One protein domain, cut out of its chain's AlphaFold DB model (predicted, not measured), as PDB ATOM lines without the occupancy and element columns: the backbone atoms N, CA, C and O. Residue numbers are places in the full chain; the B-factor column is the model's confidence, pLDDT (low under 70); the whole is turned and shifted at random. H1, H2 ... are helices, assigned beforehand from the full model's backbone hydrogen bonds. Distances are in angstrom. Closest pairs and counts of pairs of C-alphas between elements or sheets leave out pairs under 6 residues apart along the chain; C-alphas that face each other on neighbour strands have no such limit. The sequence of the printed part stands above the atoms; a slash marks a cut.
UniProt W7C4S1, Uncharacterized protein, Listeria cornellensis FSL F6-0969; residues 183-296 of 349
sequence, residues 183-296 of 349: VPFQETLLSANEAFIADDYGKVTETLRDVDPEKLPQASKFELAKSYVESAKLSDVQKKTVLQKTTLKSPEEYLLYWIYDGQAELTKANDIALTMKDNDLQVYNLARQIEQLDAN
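This is residues 183 to 296 of the 349 residues of an uncharacterized protein of Listeria cornellensis FSL F6-0969 (UniProt W7C4S1). Seven helices pack in a succession of layers, with H3 and H5 in the middle, the helical hairpin of H1 and H2 at one end and H6 and H7 at the other. H6 folds back on H5 and H7 folds back on H6, while H4 packs on H3 alone. The printed part has 114 residues, with seven named helices in the order H1 to H7 and no named strand; its class is all helix. It is compact, with a radius of gyration of the C-alphas of 13.7 A and spans of 39 by 30 by 25 A.

The longest helix, H7, covers residues 279 to 295 and is 24.5 A from first to last C-alpha; C-alpha 295 is at (35.474, 24.507, -8.612). H6 covers residues 266 to 275, H5 residues 252 to 262 and H4 residues 236 to 245. H3, residues 218 to 231, is 20.0 A long, with C-alpha 218 at (13.734, 12.141, 12.128). H2 covers residues 201 to 207. H1, residues 183 to 197, is 21.0 A long and begins with C-alpha 183 at (25.176, -0.629, 18.940).

H7 and H6 form a helical hairpin at a shallow tilt of 14 degrees, their closest C-alphas being those of Gln 282 and Ala 273, 5.4 A apart. H6 and H5 form another, at a shallow tilt of 25 degrees, closest at Ala 269 and Tyr 257, with C-alphas 4.7 A apart. H5 and H7 are close but not clearly touching, at 7.3 A between the C-alphas of Asp 261 and Asn 285. H5 touches H3, the hub, at a steep tilt of 37 degrees, only just past shallow; the closest C-alphas, of Ile 259 and Ala 225, are 4.9 A apart. H3 touches H4 with residues 226 to 230 alone, in a helical hairpin at 5 degrees; the C-alphas of Lys 226 and Leu 243 are closest, 6.8 A apart. H2 touches H3 at a steep tilt of 57 degrees, closest at Tyr 201 and Ser 227, with C-alphas 4.7 A apart. H1 and H2 form a helical hairpin at 9 degrees, with the closest C-alphas, of Ala 192 and Val 204, 4.8 A apart. H1 also touches H3, closest at the C-alphas of Phe 196 and Glu 223, 6.6 A apart. Helix packing is part aligned, part crossed: of 7 touching pairs, 4 are at a shallow tilt. H4 and H5 are apart, as are H1 and H7. Every O i to N i+4 pair is within hydrogen-bond range in H1, H2, H3, H4, H6 and H7; in H5, 6 of 7 are.

The C-alphas farthest apart, of Val 183 and Asp 294, are 41.3 A apart. The printed part has no cut and no long link. Its mean pLDDT is 91.9, and no printed residue is under 70.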
ATOM      1  N   VAL A 183      24.555  -1.376  17.832       95.00
ATOM      2  CA  VAL A 183      25.176  -0.629  18.940       95.00
ATOM      3  C   VAL A 183      26.085   0.493  18.420       95.00
ATOM      4  O   VAL A 183      25.851   1.629  18.822       95.00
ATOM      5  N   PRO A 184      27.014   0.258  17.468       94.38
ATOM      6  CA  PRO A 184      27.835   1.338  16.918       94.38
ATOM      7  C   PRO A 184      27.001   2.444  16.268       94.38
ATOM      8  O   PRO A 184      27.267   3.617  16.491       94.38
ATOM      9  N   PHE A 185      25.948   2.088  15.522       94.50
ATOM     10  CA  PHE A 185      25.027   3.075  14.952       94.50
ATOM     11  C   PHE A 185      24.309   3.897  16.033       94.50
ATOM     12  O   PHE A 185      24.105   5.093  15.873       94.50
ATOM     13  N   GLN A 186      23.923   3.292  17.157       94.38
ATOM     14  CA  GLN A 186      23.329   4.043  18.265       94.38
ATOM     15  C   GLN A 186      24.339   4.974  18.946       94.38
ATOM     16  O   GLN A 186      23.972   6.089  19.309       94.38
ATOM     17  N   GLU A 187      25.594   4.549  19.092       95.00
ATOM     18  CA  GLU A 187      26.660   5.392  19.644       95.00
ATOM     19  C   GLU A 187      26.993   6.577  18.732       95.00
ATOM     20  O   GLU A 187      27.155   7.690  19.231       95.00
ATOM     21  N   THR A 188      27.026   6.390  17.405       94.81
ATOM     22  CA  THR A 188      27.242   7.505  16.469       94.81
ATOM     23  C   THR A 188      26.110   8.524  16.535       94.81
ATOM     24  O   THR A 188      26.381   9.722  16.604       94.81
ATOM     25  N   LEU A 189      24.851   8.074  16.595       95.44
ATOM     26  CA  LEU A 189      23.708   8.971  16.789       95.44
ATOM     27  C   LEU A 189      23.775   9.715  18.129       95.44
ATOM     28  O   LEU A 189      23.492  10.910  18.180       95.44
ATOM     29  N   LEU A 190      24.162   9.032  19.209       96.12
ATOM     30  CA  LEU A 190      24.279   9.647  20.533       96.12
ATOM     31  C   LEU A 190      25.391  10.704  20.568       96.12
ATOM     32  O   LEU A 190      25.165  11.799  21.075       96.12
ATOM     33  N   SER A 191      26.553  10.398  19.988       95.88
ATOM     34  CA  SER A 191      27.681  11.330  19.873       95.88
ATOM     35  C   SER A 191      27.331  12.547  19.013       95.88
ATOM     36  O   SER A 191      27.731  13.667  19.334       95.88
ATOM     37  N   ALA A 192      26.578  12.353  17.927       96.25
ATOM     38  CA  ALA A 192      26.099  13.454  17.096       96.25
ATOM     39  C   ALA A 192      25.122  14.353  17.868       96.25
ATOM     40  O   ALA A 192      25.298  15.567  17.882       96.25
ATOM     41  N   ASN A 193      24.158  13.774  18.584       96.19
ATOM     42  CA  ASN A 193      23.228  14.541  19.413       96.19
ATOM     43  C   ASN A 193      23.948  15.298  20.549       96.19
ATOM     44  O   ASN A 193      23.631  16.452  20.823       96.19
ATOM     45  N   GLU A 194      24.953  14.691  21.189       96.31
ATOM     46  CA  GLU A 194      25.785  15.373  22.190       96.31
ATOM     47  C   GLU A 194      26.502  16.594  21.590       96.31
ATOM     48  O   GLU A 194      26.459  17.680  22.169       96.31
ATOM     49  N   ALA A 195      27.102  16.441  20.405       96.12
ATOM     50  CA  ALA A 195      27.736  17.544  19.685       96.12
ATOM     51  C   ALA A 195      26.729  18.638  19.300       96.12
ATOM     52  O   ALA A 195      27.016  19.824  19.452       96.12
ATOM     53  N   PHE A 196      25.530  18.251  18.862       95.56
ATOM     54  CA  PHE A 196      24.468  19.182  18.498       95.56
ATOM     55  C   PHE A 196      23.990  20.018  19.693       95.56
ATOM     56  O   PHE A 196      23.825  21.228  19.569       95.56
ATOM     57  N   ILE A 197      23.797  19.394  20.860       95.12
ATOM     58  CA  ILE A 197      23.429  20.098  22.101       95.12
ATOM     59  C   ILE A 197      24.548  21.047  22.554       95.12
ATOM     60  O   ILE A 197      24.264  22.086  23.145       95.12
ATOM     61  N   ALA A 198      25.804  20.707  22.267       95.69
ATOM     62  CA  ALA A 198      26.964  21.555  22.527       95.69
ATOM     63  C   ALA A 198      27.188  22.657  21.465       95.69
ATOM     64  O   ALA A 198      28.225  23.318  21.507       95.69
ATOM     65  N   ASP A 199      26.254  22.842  20.521       94.88
ATOM     66  CA  ASP A 199      26.351  23.767  19.381       94.88
ATOM     67  C   ASP A 199      27.567  23.512  18.456       94.88
ATOM     68  O   ASP A 199      27.958  24.370  17.660       94.88
ATOM     69  N   ASP A 200      28.156  22.314  18.503       94.88
ATOM     70  CA  ASP A 200      29.256  21.900  17.628       94.88
ATOM     71  C   ASP A 200      28.713  21.261  16.341       94.88
ATOM     72  O   ASP A 200      28.789  20.052  16.105       94.88
ATOM     73  N   TYR A 201      28.140  22.107  15.485       93.25
ATOM     74  CA  TYR A 201      27.546  21.701  14.208       93.25
ATOM     75  C   TYR A 201      28.558  21.038  13.256       93.25
ATOM     76  O   TYR A 201      28.192  20.163  12.473       93.25
ATOM     77  N   GLY A 202      29.843  21.403  13.337       93.50
ATOM     78  CA  GLY A 202      30.900  20.778  12.538       93.50
ATOM     79  C   GLY A 202      31.071  19.303  12.895       93.50
ATOM     80  O   GLY A 202      31.000  18.439  12.018       93.50
ATOM     81  N   LYS A 203      31.187  18.998  14.190       94.25
ATOM     82  CA  LYS A 203      31.316  17.621  14.679       94.25
ATOM     83  C   LYS A 203      30.085  16.759  14.386       94.25
ATOM     84  O   LYS A 203      30.240  15.566  14.121       94.25
ATOM     85  N   VAL A 204      28.877  17.336  14.360       95.50
ATOM     86  CA  VAL A 204      27.658  16.630  13.909       95.50
ATOM     87  C   VAL A 204      27.813  16.160  12.462       95.50
ATOM     88  O   VAL A 204      27.598  14.982  12.167       95.50
ATOM     89  N   THR A 205      28.230  17.065  11.568       94.31
ATOM     90  CA  THR A 205      28.406  16.735  10.146       94.31
ATOM     91  C   THR A 205      29.517  15.715   9.917       94.31
ATOM     92  O   THR A 205      29.365  14.861   9.052       94.31
ATOM     93  N   GLU A 206      30.598  15.750  10.703       94.44
ATOM     94  CA  GLU A 206      31.678  14.759  10.638       94.44
ATOM     95  C   GLU A 206      31.212  13.379  11.122       94.44
ATOM     96  O   GLU A 206      31.414  12.382  10.433       94.44
ATOM     97  N   THR A 207      30.526  13.325  12.268       94.44
ATOM     98  CA  THR A 207      30.082  12.065  12.894       94.44
ATOM     99  C   THR A 207      29.052  11.324  12.037       94.44
ATOM    100  O   THR A 207      29.055  10.094  11.989       94.44
ATOM    101  N   LEU A 208      28.165  12.056  11.355       94.69
ATOM    102  CA  LEU A 208      27.103  11.479  10.524       94.69
ATOM    103  C   LEU A 208      27.431  11.460   9.024       94.69
ATOM    104  O   LEU A 208      26.584  11.058   8.229       94.69
ATOM    105  N   ARG A 209      28.644  11.864   8.624       89.62
ATOM    106  CA  ARG A 209      29.033  12.029   7.214       89.62
ATOM    107  C   ARG A 209      28.809  10.781   6.365       89.62
ATOM    108  O   ARG A 209      28.290  10.883   5.259       89.62
ATOM    109  N   ASP A 210      29.219   9.629   6.891       89.31
ATOM    110  CA  ASP A 210      29.205   8.344   6.180       89.31
ATOM    111  C   ASP A 210      27.926   7.534   6.451       89.31
ATOM    112  O   ASP A 210      27.789   6.385   6.020       89.31
ATOM    113  N   VAL A 211      26.980   8.116   7.192       92.50
ATOM    114  CA  VAL A 211      25.697   7.490   7.485       92.50
ATOM    115  C   VAL A 211      24.706   7.847   6.387       92.50
ATOM    116  O   VAL A 211      24.523   9.010   6.043       92.50
ATOM    117  N   ASP A 212      24.030   6.826   5.870       93.50
ATOM    118  CA  ASP A 212      22.954   6.972   4.894       93.50
ATOM    119  C   ASP A 212      21.822   7.865   5.453       93.50
ATOM    120  O   ASP A 212      21.156   7.454   6.416       93.50
ATOM    121  N   PRO A 213      21.583   9.061   4.871       93.00
ATOM    122  CA  PRO A 213      20.609  10.019   5.384       93.00
ATOM    123  C   PRO A 213      19.196   9.455   5.507       93.00
ATOM    124  O   PRO A 213      18.485   9.808   6.442       93.00
ATOM    125  N   GLU A 214      18.787   8.546   4.619       92.75
ATOM    126  CA  GLU A 214      17.433   7.978   4.619       92.75
ATOM    127  C   GLU A 214      17.181   7.093   5.847       92.75
ATOM    128  O   GLU A 214      16.072   7.063   6.385       92.75
ATOM    129  N   LYS A 215      18.227   6.425   6.353       92.44
ATOM    130  CA  LYS A 215      18.155   5.520   7.516       92.44
ATOM    131  C   LYS A 215      18.199   6.245   8.855       92.44
ATOM    132  O   LYS A 215      17.992   5.616   9.896       92.44
ATOM    133  N   LEU A 216      18.487   7.545   8.849       94.81
ATOM    134  CA  LEU A 216      18.515   8.343  10.065       94.81
ATOM    135  C   LEU A 216      17.097   8.500  10.646       94.81
ATOM    136  O   LEU A 216      16.136   8.731   9.904       94.81
ATOM    137  N   PRO A 217      16.940   8.438  11.979       95.12
ATOM    138  CA  PRO A 217      15.713   8.876  12.631       95.12
ATOM    139  C   PRO A 217      15.434  10.358  12.351       95.12
ATOM    140  O   PRO A 217      16.361  11.148  12.180       95.12
ATOM    141  N   GLN A 218      14.162  10.759  12.392       93.94
ATOM    142  CA  GLN A 218      13.734  12.141  12.128       93.94
ATOM    143  C   GLN A 218      14.493  13.191  12.961       93.94
ATOM    144  O   GLN A 218      14.847  14.249  12.445       93.94
ATOM    145  N   ALA A 219      14.777  12.896  14.234       94.00
ATOM    146  CA  ALA A 219      15.549  13.785  15.105       94.00
ATOM    147  C   ALA A 219      16.973  14.015  14.583       94.00
ATOM    148  O   ALA A 219      17.381  15.156  14.398       94.00
ATOM    149  N   SER A 220      17.681  12.944  14.229       95.44
ATOM    150  CA  SER A 220      19.040  13.025  13.690       95.44
ATOM    151  C   SER A 220      19.078  13.641  12.288       95.44
ATOM    152  O   SER A 220      20.019  14.364  11.971       95.44
ATOM    153  N   LYS A 221      18.040  13.431  11.459       96.06
ATOM    154  CA  LYS A 221      17.871  14.165  10.189       96.06
ATOM    155  C   LYS A 221      17.770  15.666  10.439       96.06
ATOM    156  O   LYS A 221      18.421  16.447   9.759       96.06
ATOM    157  N   PHE A 222      16.980  16.071  11.430       95.88
ATOM    158  CA  PHE A 222      16.844  17.472  11.813       95.88
ATOM    159  C   PHE A 222      18.168  18.060  12.322       95.88
ATOM    160  O   PHE A 222      18.564  19.130  11.863       95.88
ATOM    161  N   GLU A 223      18.866  17.359  13.218       95.06
ATOM    162  CA  GLU A 223      20.167  17.782  13.753       95.06
ATOM    163  C   GLU A 223      21.192  17.978  12.631       95.06
ATOM    164  O   GLU A 223      21.831  19.030  12.540       95.06
ATOM    165  N   LEU A 224      21.300  17.000  11.727       96.31
ATOM    166  CA  LEU A 224      22.234  17.032  10.608       96.31
ATOM    167  C   LEU A 224      21.869  18.112   9.580       96.31
ATOM    168  O   LEU A 224      22.730  18.898   9.190       96.31
ATOM    169  N   ALA A 225      20.597  18.203   9.183       95.88
ATOM    170  CA  ALA A 225      20.114  19.224   8.255       95.88
ATOM    171  C   ALA A 225      20.364  20.634   8.798       95.88
ATOM    172  O   ALA A 225      20.891  21.489   8.089       95.88
ATOM    173  N   LYS A 226      20.034  20.878  10.072       94.88
ATOM    174  CA  LYS A 226      20.277  22.172  10.716       94.88
ATOM    175  C   LYS A 226      21.774  22.485  10.780       94.88
ATOM    176  O   LYS A 226      22.156  23.612  10.484       94.88
ATOM    177  N   SER A 227      22.611  21.493  11.087       94.62
ATOM    178  CA  SER A 227      24.072  21.650  11.103       94.62
ATOM    179  C   SER A 227      24.624  22.039   9.726       94.62
ATOM    180  O   SER A 227      25.434  22.961   9.617       94.62
ATOM    181  N   TYR A 228      24.133  21.409   8.653       94.38
ATOM    182  CA  TYR A 228      24.514  21.778   7.290       94.38
ATOM    183  C   TYR A 228      24.039  23.179   6.901       94.38
ATOM    184  O   TYR A 228      24.831  23.940   6.347       94.38
ATOM    185  N   VAL A 229      22.803  23.563   7.246       93.12
ATOM    186  CA  VAL A 229      22.285  24.928   7.023       93.12
ATOM    187  C   VAL A 229      23.135  25.973   7.752       93.12
ATOM    188  O   VAL A 229      23.418  27.035   7.192       93.12
ATOM    189  N   GLU A 230      23.590  25.676   8.971       90.19
ATOM    190  CA  GLU A 230      24.451  26.579   9.736       90.19
ATOM    191  C   GLU A 230      25.800  26.802   9.032       90.19
ATOM    192  O   GLU A 230      26.287  27.932   8.947       90.19
ATOM    193  N   SER A 231      26.355  25.746   8.429       86.69
ATOM    194  CA  SER A 231      27.584  25.802   7.624       86.69
ATOM    195  C   SER A 231      27.390  26.315   6.185       86.69
ATOM    196  O   SER A 231      28.369  26.597   5.491       86.69
ATOM    197  N   ALA A 232      26.145  26.456   5.719       86.69
ATOM    198  CA  ALA A 232      25.846  26.816   4.339       86.69
ATOM    199  C   ALA A 232      26.223  28.274   4.025       86.69
ATOM    200  O   ALA A 232      26.085  29.187   4.851       86.69
ATOM    201  N   LYS A 233      26.644  28.503   2.775       80.75
ATOM    202  CA  LYS A 233      26.961  29.829   2.217       80.75
ATOM    203  C   LYS A 233      25.683  30.593   1.847       80.75
ATOM    204  O   LYS A 233      25.409  30.850   0.680       80.75
ATOM    205  N   LEU A 234      24.877  30.917   2.851       83.44
ATOM    206  CA  LEU A 234      23.667  31.730   2.731       83.44
ATOM    207  C   LEU A 234      23.893  33.098   3.379       83.44
ATOM    208  O   LEU A 234      24.647  33.201   4.346       83.44
ATOM    209  N   SER A 235      23.212  34.137   2.887       84.62
ATOM    210  CA  SER A 235      23.153  35.412   3.617       84.62
ATOM    211  C   SER A 235      22.452  35.228   4.967       84.62
ATOM    212  O   SER A 235      21.586  34.361   5.098       84.62
ATOM    213  N   ASP A 236      22.760  36.067   5.957       83.38
ATOM    214  CA  ASP A 236      22.194  35.944   7.311       83.38
ATOM    215  C   ASP A 236      20.655  35.944   7.317       83.38
ATOM    216  O   ASP A 236      20.013  35.204   8.067       83.38
ATOM    217  N   VAL A 237      20.042  36.731   6.425       84.00
ATOM    218  CA  VAL A 237      18.581  36.815   6.267       84.00
ATOM    219  C   VAL A 237      18.004  35.516   5.695       84.00
ATOM    220  O   VAL A 237      16.998  35.003   6.195       84.00
ATOM    221  N   GLN A 238      18.647  34.955   4.667       83.25
ATOM    222  CA  GLN A 238      18.228  33.683   4.071       83.25
ATOM    223  C   GLN A 238      18.414  32.534   5.058       83.25
ATOM    224  O   GLN A 238      17.489  31.750   5.259       83.25
ATOM    225  N   LYS A 239      19.567  32.479   5.734       88.69
ATOM    226  CA  LYS A 239      19.873  31.462   6.740       88.69
ATOM    227  C   LYS A 239      18.839  31.471   7.863       88.69
ATOM    228  O   LYS A 239      18.274  30.429   8.170       88.69
ATOM    229  N   LYS A 240      18.487  32.645   8.401       87.06
ATOM    230  CA  LYS A 240      17.436  32.772   9.426       87.06
ATOM    231  C   LYS A 240      16.079  32.250   8.945       87.06
ATOM    232  O   LYS A 240      15.385  31.574   9.699       87.06
ATOM    233  N   THR A 241      15.713  32.539   7.697       87.31
ATOM    234  CA  THR A 241      14.453  32.065   7.097       87.31
ATOM    235  C   THR A 241      14.441  30.543   6.947       87.31
ATOM    236  O   THR A 241      13.452  29.897   7.286       87.31
ATOM    237  N   VAL A 242      15.548  29.957   6.481       88.94
ATOM    238  CA  VAL A 242      15.698  28.500   6.346       88.94
ATOM    239  C   VAL A 242      15.675  27.828   7.717       88.94
ATOM    240  O   VAL A 242      14.901  26.902   7.921       88.94
ATOM    241  N   LEU A 243      16.434  28.332   8.693       88.19
ATOM    242  CA  LEU A 243      16.469  27.789  10.054       88.19
ATOM    243  C   LEU A 243      15.100  27.819  10.746       88.19
ATOM    244  O   LEU A 243      14.788  26.913  11.508       88.19
ATOM    245  N   GLN A 244      14.260  28.823  10.472       88.50
ATOM    246  CA  GLN A 244      12.881  28.850  10.974       88.50
ATOM    247  C   GLN A 244      11.997  27.756  10.358       88.50
ATOM    248  O   GLN A 244      11.081  27.270  11.020       88.50
ATOM    249  N   LYS A 245      12.266  27.371   9.105       87.75
ATOM    250  CA  LYS A 245      11.576  26.279   8.403       87.75
ATOM    251  C   LYS A 245      12.163  24.904   8.726       87.75
ATOM    252  O   LYS A 245      11.446  23.914   8.607       87.75
ATOM    253  N   THR A 246      13.424  24.818   9.142       89.31
ATOM    254  CA  THR A 246      14.092  23.579   9.564       89.31
ATOM    255  C   THR A 246      13.757  23.295  11.023       89.31
ATOM    256  O   THR A 246      14.412  23.775  11.941       89.31
ATOM    257  N   THR A 247      12.708  22.509  11.246       89.94
ATOM    258  CA  THR A 247      12.234  22.098  12.570       89.94
ATOM    259  C   THR A 247      12.148  20.579  12.641       89.94
ATOM    260  O   THR A 247      12.117  19.898  11.618       89.94
ATOM    261  N   LEU A 248      12.020  20.029  13.849       90.38
ATOM    262  CA  LEU A 248      11.813  18.590  14.039       90.38
ATOM    263  C   LEU A 248      10.547  18.062  13.329       90.38
ATOM    264  O   LEU A 248      10.473  16.888  12.972       90.38
ATOM    265  N   LYS A 249       9.545  18.930  13.127       91.25
ATOM    266  CA  LYS A 249       8.270  18.603  12.468       91.25
ATOM    267  C   LYS A 249       8.284  18.846  10.961       91.25
ATOM    268  O   LYS A 249       7.261  18.630  10.315       91.25
ATOM    269  N   SER A 250       9.387  19.345  10.415       90.44
ATOM    270  CA  SER A 250       9.476  19.614   8.986       90.44
ATOM    271  C   SER A 250       9.402  18.307   8.193       90.44
ATOM    272  O   SER A 250       9.820  17.268   8.715       90.44
ATOM    273  N   PRO A 251       8.869  18.339   6.958       93.44
ATOM    274  CA  PRO A 251       8.820  17.161   6.100       93.44
ATOM    275  C   PRO A 251      10.198  16.515   5.976       93.44
ATOM    276  O   PRO A 251      11.213  17.215   5.912       93.44
ATOM    277  N   GLU A 252      10.227  15.186   5.954       93.56
ATOM    278  CA  GLU A 252      11.466  14.417   5.855       93.56
ATOM    279  C   GLU A 252      12.259  14.815   4.605       93.56
ATOM    280  O   GLU A 252      13.469  15.017   4.671       93.56
ATOM    281  N   GLU A 253      11.554  15.037   3.499       94.12
ATOM    282  CA  GLU A 253      12.094  15.486   2.221       94.12
ATOM    283  C   GLU A 253      12.841  16.816   2.368       94.12
ATOM    284  O   GLU A 253      13.956  16.963   1.878       94.12
ATOM    285  N   TYR A 254      12.285  17.767   3.123       93.94
ATOM    286  CA  TYR A 254      12.928  19.062   3.351       93.94
ATOM    287  C   TYR A 254      14.240  18.926   4.132       93.94
ATOM    288  O   TYR A 254      15.218  19.611   3.839       93.94
ATOM    289  N   LEU A 255      14.279  18.040   5.129       95.44
ATOM    290  CA  LEU A 255      15.495  17.781   5.902       95.44
ATOM    291  C   LEU A 255      16.542  17.064   5.042       95.44
ATOM    292  O   LEU A 255      17.705  17.466   5.029       95.44
ATOM    293  N   LEU A 256      16.120  16.054   4.277       96.06
ATOM    294  CA  LEU A 256      16.977  15.320   3.346       96.06
ATOM    295  C   LEU A 256      17.568  16.232   2.269       96.06
ATOM    296  O   LEU A 256      18.743  16.085   1.948       96.06
ATOM    297  N   TYR A 257      16.812  17.211   1.764       95.44
ATOM    298  CA  TYR A 257      17.325  18.210   0.825       95.44
ATOM    299  C   TYR A 257      18.580  18.907   1.365       95.44
ATOM    300  O   TYR A 257      19.615  18.924   0.698       95.44
ATOM    301  N   TRP A 258      18.505  19.451   2.584       95.00
ATOM    302  CA  TRP A 258      19.620  20.185   3.191       95.00
ATOM    303  C   TRP A 258      20.792  19.276   3.556       95.00
ATOM    304  O   TRP A 258      21.941  19.709   3.490       95.00
ATOM    305  N   ILE A 259      20.518  18.012   3.892       95.50
ATOM    306  CA  ILE A 259      21.565  17.006   4.104       95.50
ATOM    307  C   ILE A 259      22.304  16.720   2.793       95.50
ATOM    308  O   ILE A 259      23.530  16.821   2.755       95.50
ATOM    309  N   TYR A 260      21.584  16.426   1.707       95.44
ATOM    310  CA  TYR A 260      22.201  16.135   0.412       95.44
ATOM    311  C   TYR A 260      22.918  17.348  -0.189       95.44
ATOM    312  O   TYR A 260      23.986  17.182  -0.782       95.44
ATOM    313  N   ASP A 261      22.401  18.570  -0.006       93.38
ATOM    314  CA  ASP A 261      23.118  19.787  -0.411       93.38
ATOM    315  C   ASP A 261      24.436  19.956   0.363       93.38
ATOM    316  O   ASP A 261      25.486  20.223  -0.233       93.38
ATOM    317  N   GLY A 262      24.400  19.733   1.681       91.69
ATOM    318  CA  GLY A 262      25.572  19.788   2.553       91.69
ATOM    319  C   GLY A 262      26.624  18.717   2.247       91.69
ATOM    320  O   GLY A 262      27.824  18.985   2.314       91.69
ATOM    321  N   GLN A 263      26.189  17.524   1.834       91.81
ATOM    322  CA  GLN A 263      27.049  16.423   1.380       91.81
ATOM    323  C   GLN A 263      27.544  16.584  -0.071       91.81
ATOM    324  O   GLN A 263      28.318  15.755  -0.549       91.81
ATOM    325  N   ALA A 264      27.135  17.651  -0.770       91.38
ATOM    326  CA  ALA A 264      27.403  17.904  -2.188       91.38
ATOM    327  C   ALA A 264      26.818  16.851  -3.159       91.38
ATOM    328  O   ALA A 264      27.232  16.769  -4.320       91.38
ATOM    329  N   GLU A 265      25.803  16.094  -2.730       93.25
ATOM    330  CA  GLU A 265      25.002  15.201  -3.577       93.25
ATOM    331  C   GLU A 265      23.866  15.983  -4.265       93.25
ATOM    332  O   GLU A 265      22.674  15.714  -4.097       93.25
ATOM    333  N   LEU A 266      24.243  16.990  -5.062       92.69
ATOM    334  CA  LEU A 266      23.312  17.995  -5.588       92.69
ATOM    335  C   LEU A 266      22.217  17.424  -6.496       92.69
ATOM    336  O   LEU A 266      21.143  18.012  -6.583       92.69
ATOM    337  N   THR A 267      22.452  16.283  -7.146       92.38
ATOM    338  CA  THR A 267      21.443  15.608  -7.973       92.38
ATOM    339  C   THR A 267      20.277  15.091  -7.135       92.38
ATOM    340  O   THR A 267      19.131  15.366  -7.474       92.38
ATOM    341  N   LYS A 268      20.555  14.428  -6.003       94.06
ATOM    342  CA  LYS A 268      19.511  13.939  -5.089       94.06
ATOM    343  C   LYS A 268      18.747  15.096  -4.452       94.06
ATOM    344  O   LYS A 268      17.522  15.069  -4.395       94.06
ATOM    345  N   ALA A 269      19.457  16.151  -4.046       94.50
ATOM    346  CA  ALA A 269      18.821  17.369  -3.547       94.50
ATOM    347  C   ALA A 269      17.910  18.020  -4.610       94.50
ATOM    348  O   ALA A 269      16.797  18.441  -4.297       94.50
ATOM    349  N   ASN A 270      18.318  18.049  -5.883       92.62
ATOM    350  CA  ASN A 270      17.476  18.566  -6.964       92.62
ATOM    351  C   ASN A 270      16.200  17.732  -7.166       92.62
ATOM    352  O   ASN A 270      15.121  18.299  -7.326       92.62
ATOM    353  N   ASP A 271      16.310  16.403  -7.139       94.00
ATOM    354  CA  ASP A 271      15.162  15.502  -7.294       94.00
ATOM    355  C   ASP A 271      14.136  15.698  -6.167       94.00
ATOM    356  O   ASP A 271      12.926  15.740  -6.413       94.00
ATOM    357  N   ILE A 272      14.611  15.921  -4.939       93.88
ATOM    358  CA  ILE A 272      13.757  16.286  -3.806       93.88
ATOM    359  C   ILE A 272      13.077  17.639  -4.041       93.88
ATOM    360  O   ILE A 272      11.862  17.744  -3.884       93.88
ATOM    361  N   ALA A 273      13.818  18.665  -4.466       92.69
ATOM    362  CA  ALA A 273      13.256  19.996  -4.709       92.69
ATOM    363  C   ALA A 273      12.199  19.999  -5.831       92.69
ATOM    364  O   ALA A 273      11.196  20.716  -5.751       92.69
ATOM    365  N   LEU A 274      12.387  19.168  -6.861       89.69
ATOM    366  CA  LEU A 274      11.396  18.925  -7.913       89.69
ATOM    367  C   LEU A 274      10.151  18.219  -7.367       89.69
ATOM    368  O   LEU A 274       9.030  18.630  -7.668       89.69
ATOM    369  N   THR A 275      10.342  17.196  -6.533       91.88
ATOM    370  CA  THR A 275       9.248  16.433  -5.910       91.88
ATOM    371  C   THR A 275       8.409  17.315  -4.986       91.88
ATOM    372  O   THR A 275       7.180  17.279  -5.034       91.88
ATOM    373  N   MET A 276       9.067  18.169  -4.201       90.25
ATOM    374  CA  MET A 276       8.423  19.149  -3.328       90.25
ATOM    375  C   MET A 276       7.792  20.323  -4.087       90.25
ATOM    376  O   MET A 276       7.008  21.065  -3.501       90.25
ATOM    377  N   LYS A 277       8.124  20.498  -5.376       89.06
ATOM    378  CA  LYS A 277       7.755  21.666  -6.194       89.06
ATOM    379  C   LYS A 277       8.174  22.997  -5.551       89.06
ATOM    380  O   LYS A 277       7.484  24.003  -5.691       89.06
ATOM    381  N   ASP A 278       9.305  22.995  -4.849       87.56
ATOM    382  CA  ASP A 278       9.843  24.184  -4.189       87.56
ATOM    383  C   ASP A 278      10.827  24.895  -5.131       87.56
ATOM    384  O   ASP A 278      11.972  24.471  -5.309       87.56
ATOM    385  N   ASN A 279      10.352  25.964  -5.775       87.81
ATOM    386  CA  ASN A 279      11.134  26.726  -6.751       87.81
ATOM    387  C   ASN A 279      12.355  27.412  -6.116       87.81
ATOM    388  O   ASN A 279      13.393  27.509  -6.773       87.81
ATOM    389  N   ASP A 280      12.273  27.827  -4.848       86.94
ATOM    390  CA  ASP A 280      13.393  28.464  -4.147       86.94
ATOM    391  C   ASP A 280      14.530  27.454  -3.935       86.94
ATOM    392  O   ASP A 280      15.693  27.744  -4.233       86.94
ATOM    393  N   LEU A 281      14.194  26.236  -3.492       90.38
ATOM    394  CA  LEU A 281      15.164  25.147  -3.334       90.38
ATOM    395  C   LEU A 281      15.735  24.680  -4.680       90.38
ATOM    396  O   LEU A 281      16.923  24.363  -4.770       90.38
ATOM    397  N   GLN A 282      14.927  24.655  -5.742       89.69
ATOM    398  CA  GLN A 282      15.419  24.328  -7.084       89.69
ATOM    399  C   GLN A 282      16.428  25.369  -7.575       89.69
ATOM    400  O   GLN A 282      17.515  25.012  -8.029       89.69
ATOM    401  N   VAL A 283      16.111  26.662  -7.452       90.44
ATOM    402  CA  VAL A 283      17.017  27.746  -7.859       90.44
ATOM    403  C   VAL A 283      18.303  27.723  -7.033       90.44
ATOM    404  O   VAL A 283      19.386  27.861  -7.607       90.44
ATOM    405  N   TYR A 284      18.207  27.512  -5.717       90.81
ATOM    406  CA  TYR A 284      19.381  27.386  -4.851       90.81
ATOM    407  C   TYR A 284      20.271  26.211  -5.272       90.81
ATOM    408  O   TYR A 284      21.472  26.388  -5.478       90.81
ATOM    409  N   ASN A 285      19.685  25.033  -5.489       93.19
ATOM    410  CA  ASN A 285      20.430  23.848  -5.899       93.19
ATOM    411  C   ASN A 285      21.121  24.040  -7.262       93.19
ATOM    412  O   ASN A 285      22.293  23.696  -7.414       93.19
ATOM    413  N   LEU A 286      20.440  24.643  -8.242       91.19
ATOM    414  CA  LEU A 286      21.038  24.948  -9.547       91.19
ATOM    415  C   LEU A 286      22.222  25.920  -9.421       91.19
ATOM    416  O   LEU A 286      23.232  25.733 -10.099       91.19
ATOM    417  N   ALA A 287      22.140  26.914  -8.532       90.38
ATOM    418  CA  ALA A 287      23.265  27.804  -8.242       90.38
ATOM    419  C   ALA A 287      24.446  27.040  -7.615       90.38
ATOM    420  O   ALA A 287      25.589  27.218  -8.031       90.38
ATOM    421  N   ARG A 288      24.175  26.115  -6.687       91.44
ATOM    422  CA  ARG A 288      25.191  25.234  -6.087       91.44
ATOM    423  C   ARG A 288      25.851  24.318  -7.123       91.44
ATOM    424  O   ARG A 288      27.060  24.104  -7.064       91.44
ATOM    425  N   GLN A 289      25.099  23.822  -8.109       90.81
ATOM    426  CA  GLN A 289      25.658  23.032  -9.215       90.81
ATOM    427  C   GLN A 289      26.613  23.864 -10.080       90.81
ATOM    428  O   GLN A 289      27.643  23.352 -10.518       90.81
ATOM    429  N   ILE A 290      26.305  25.146 -10.299       89.19
ATOM    430  CA  ILE A 290      27.210  26.074 -10.987       89.19
ATOM    431  C   ILE A 290      28.500  26.253 -10.175       89.19
ATOM    432  O   ILE A 290      29.579  26.067 -10.735       89.19
ATOM    433  N   GLU A 291      28.408  26.491  -8.860       87.75
ATOM    434  CA  GLU A 291      29.588  26.596  -7.982       87.75
ATOM    435  C   GLU A 291      30.462  25.329  -8.023       87.75
ATOM    436  O   GLU A 291      31.692  25.407  -8.067       87.75
ATOM    437  N   GLN A 292      29.841  24.147  -8.031       87.81
ATOM    438  CA  GLN A 292      30.553  22.871  -8.118       87.81
ATOM    439  C   GLN A 292      31.264  22.702  -9.471       87.81
ATOM    440  O   GLN A 292      32.375  22.168  -9.525       87.81
ATOM    441  N   LEU A 293      30.653  23.169 -10.565       87.56
ATOM    442  CA  LEU A 293      31.281  23.192 -11.888       87.56
ATOM    443  C   LEU A 293      32.445  24.187 -11.952       87.56
ATOM    444  O   LEU A 293      33.460  23.876 -12.574       87.56
ATOM    445  N   ASP A 294      32.322  25.348 -11.306       84.62
ATOM    446  CA  ASP A 294      33.382  26.360 -11.234       84.62
ATOM    447  C   ASP A 294      34.618  25.853 -10.490       84.62
ATOM    448  O   ASP A 294      35.749  26.076 -10.931       84.62
ATOM    449  N   ALA A 295      34.406  25.113  -9.400       84.94
ATOM    450  CA  ALA A 295      35.474  24.507  -8.612       84.94
ATOM    451  C   ALA A 295      36.181  23.336  -9.326       84.94
ATOM    452  O   ALA A 295      37.272  22.936  -8.916       84.94
ATOM    453  N   ASN A 296      35.593  22.777 -10.390       84.12
ATOM    454  CA  ASN A 296      36.162  21.644 -11.115       84.12
ATOM    455  C   ASN A 296      37.257  22.098 -12.097       84.12
ATOM    456  O   ASN A 296      36.975  22.580 -13.196       84.12
TER     457      ASN A 296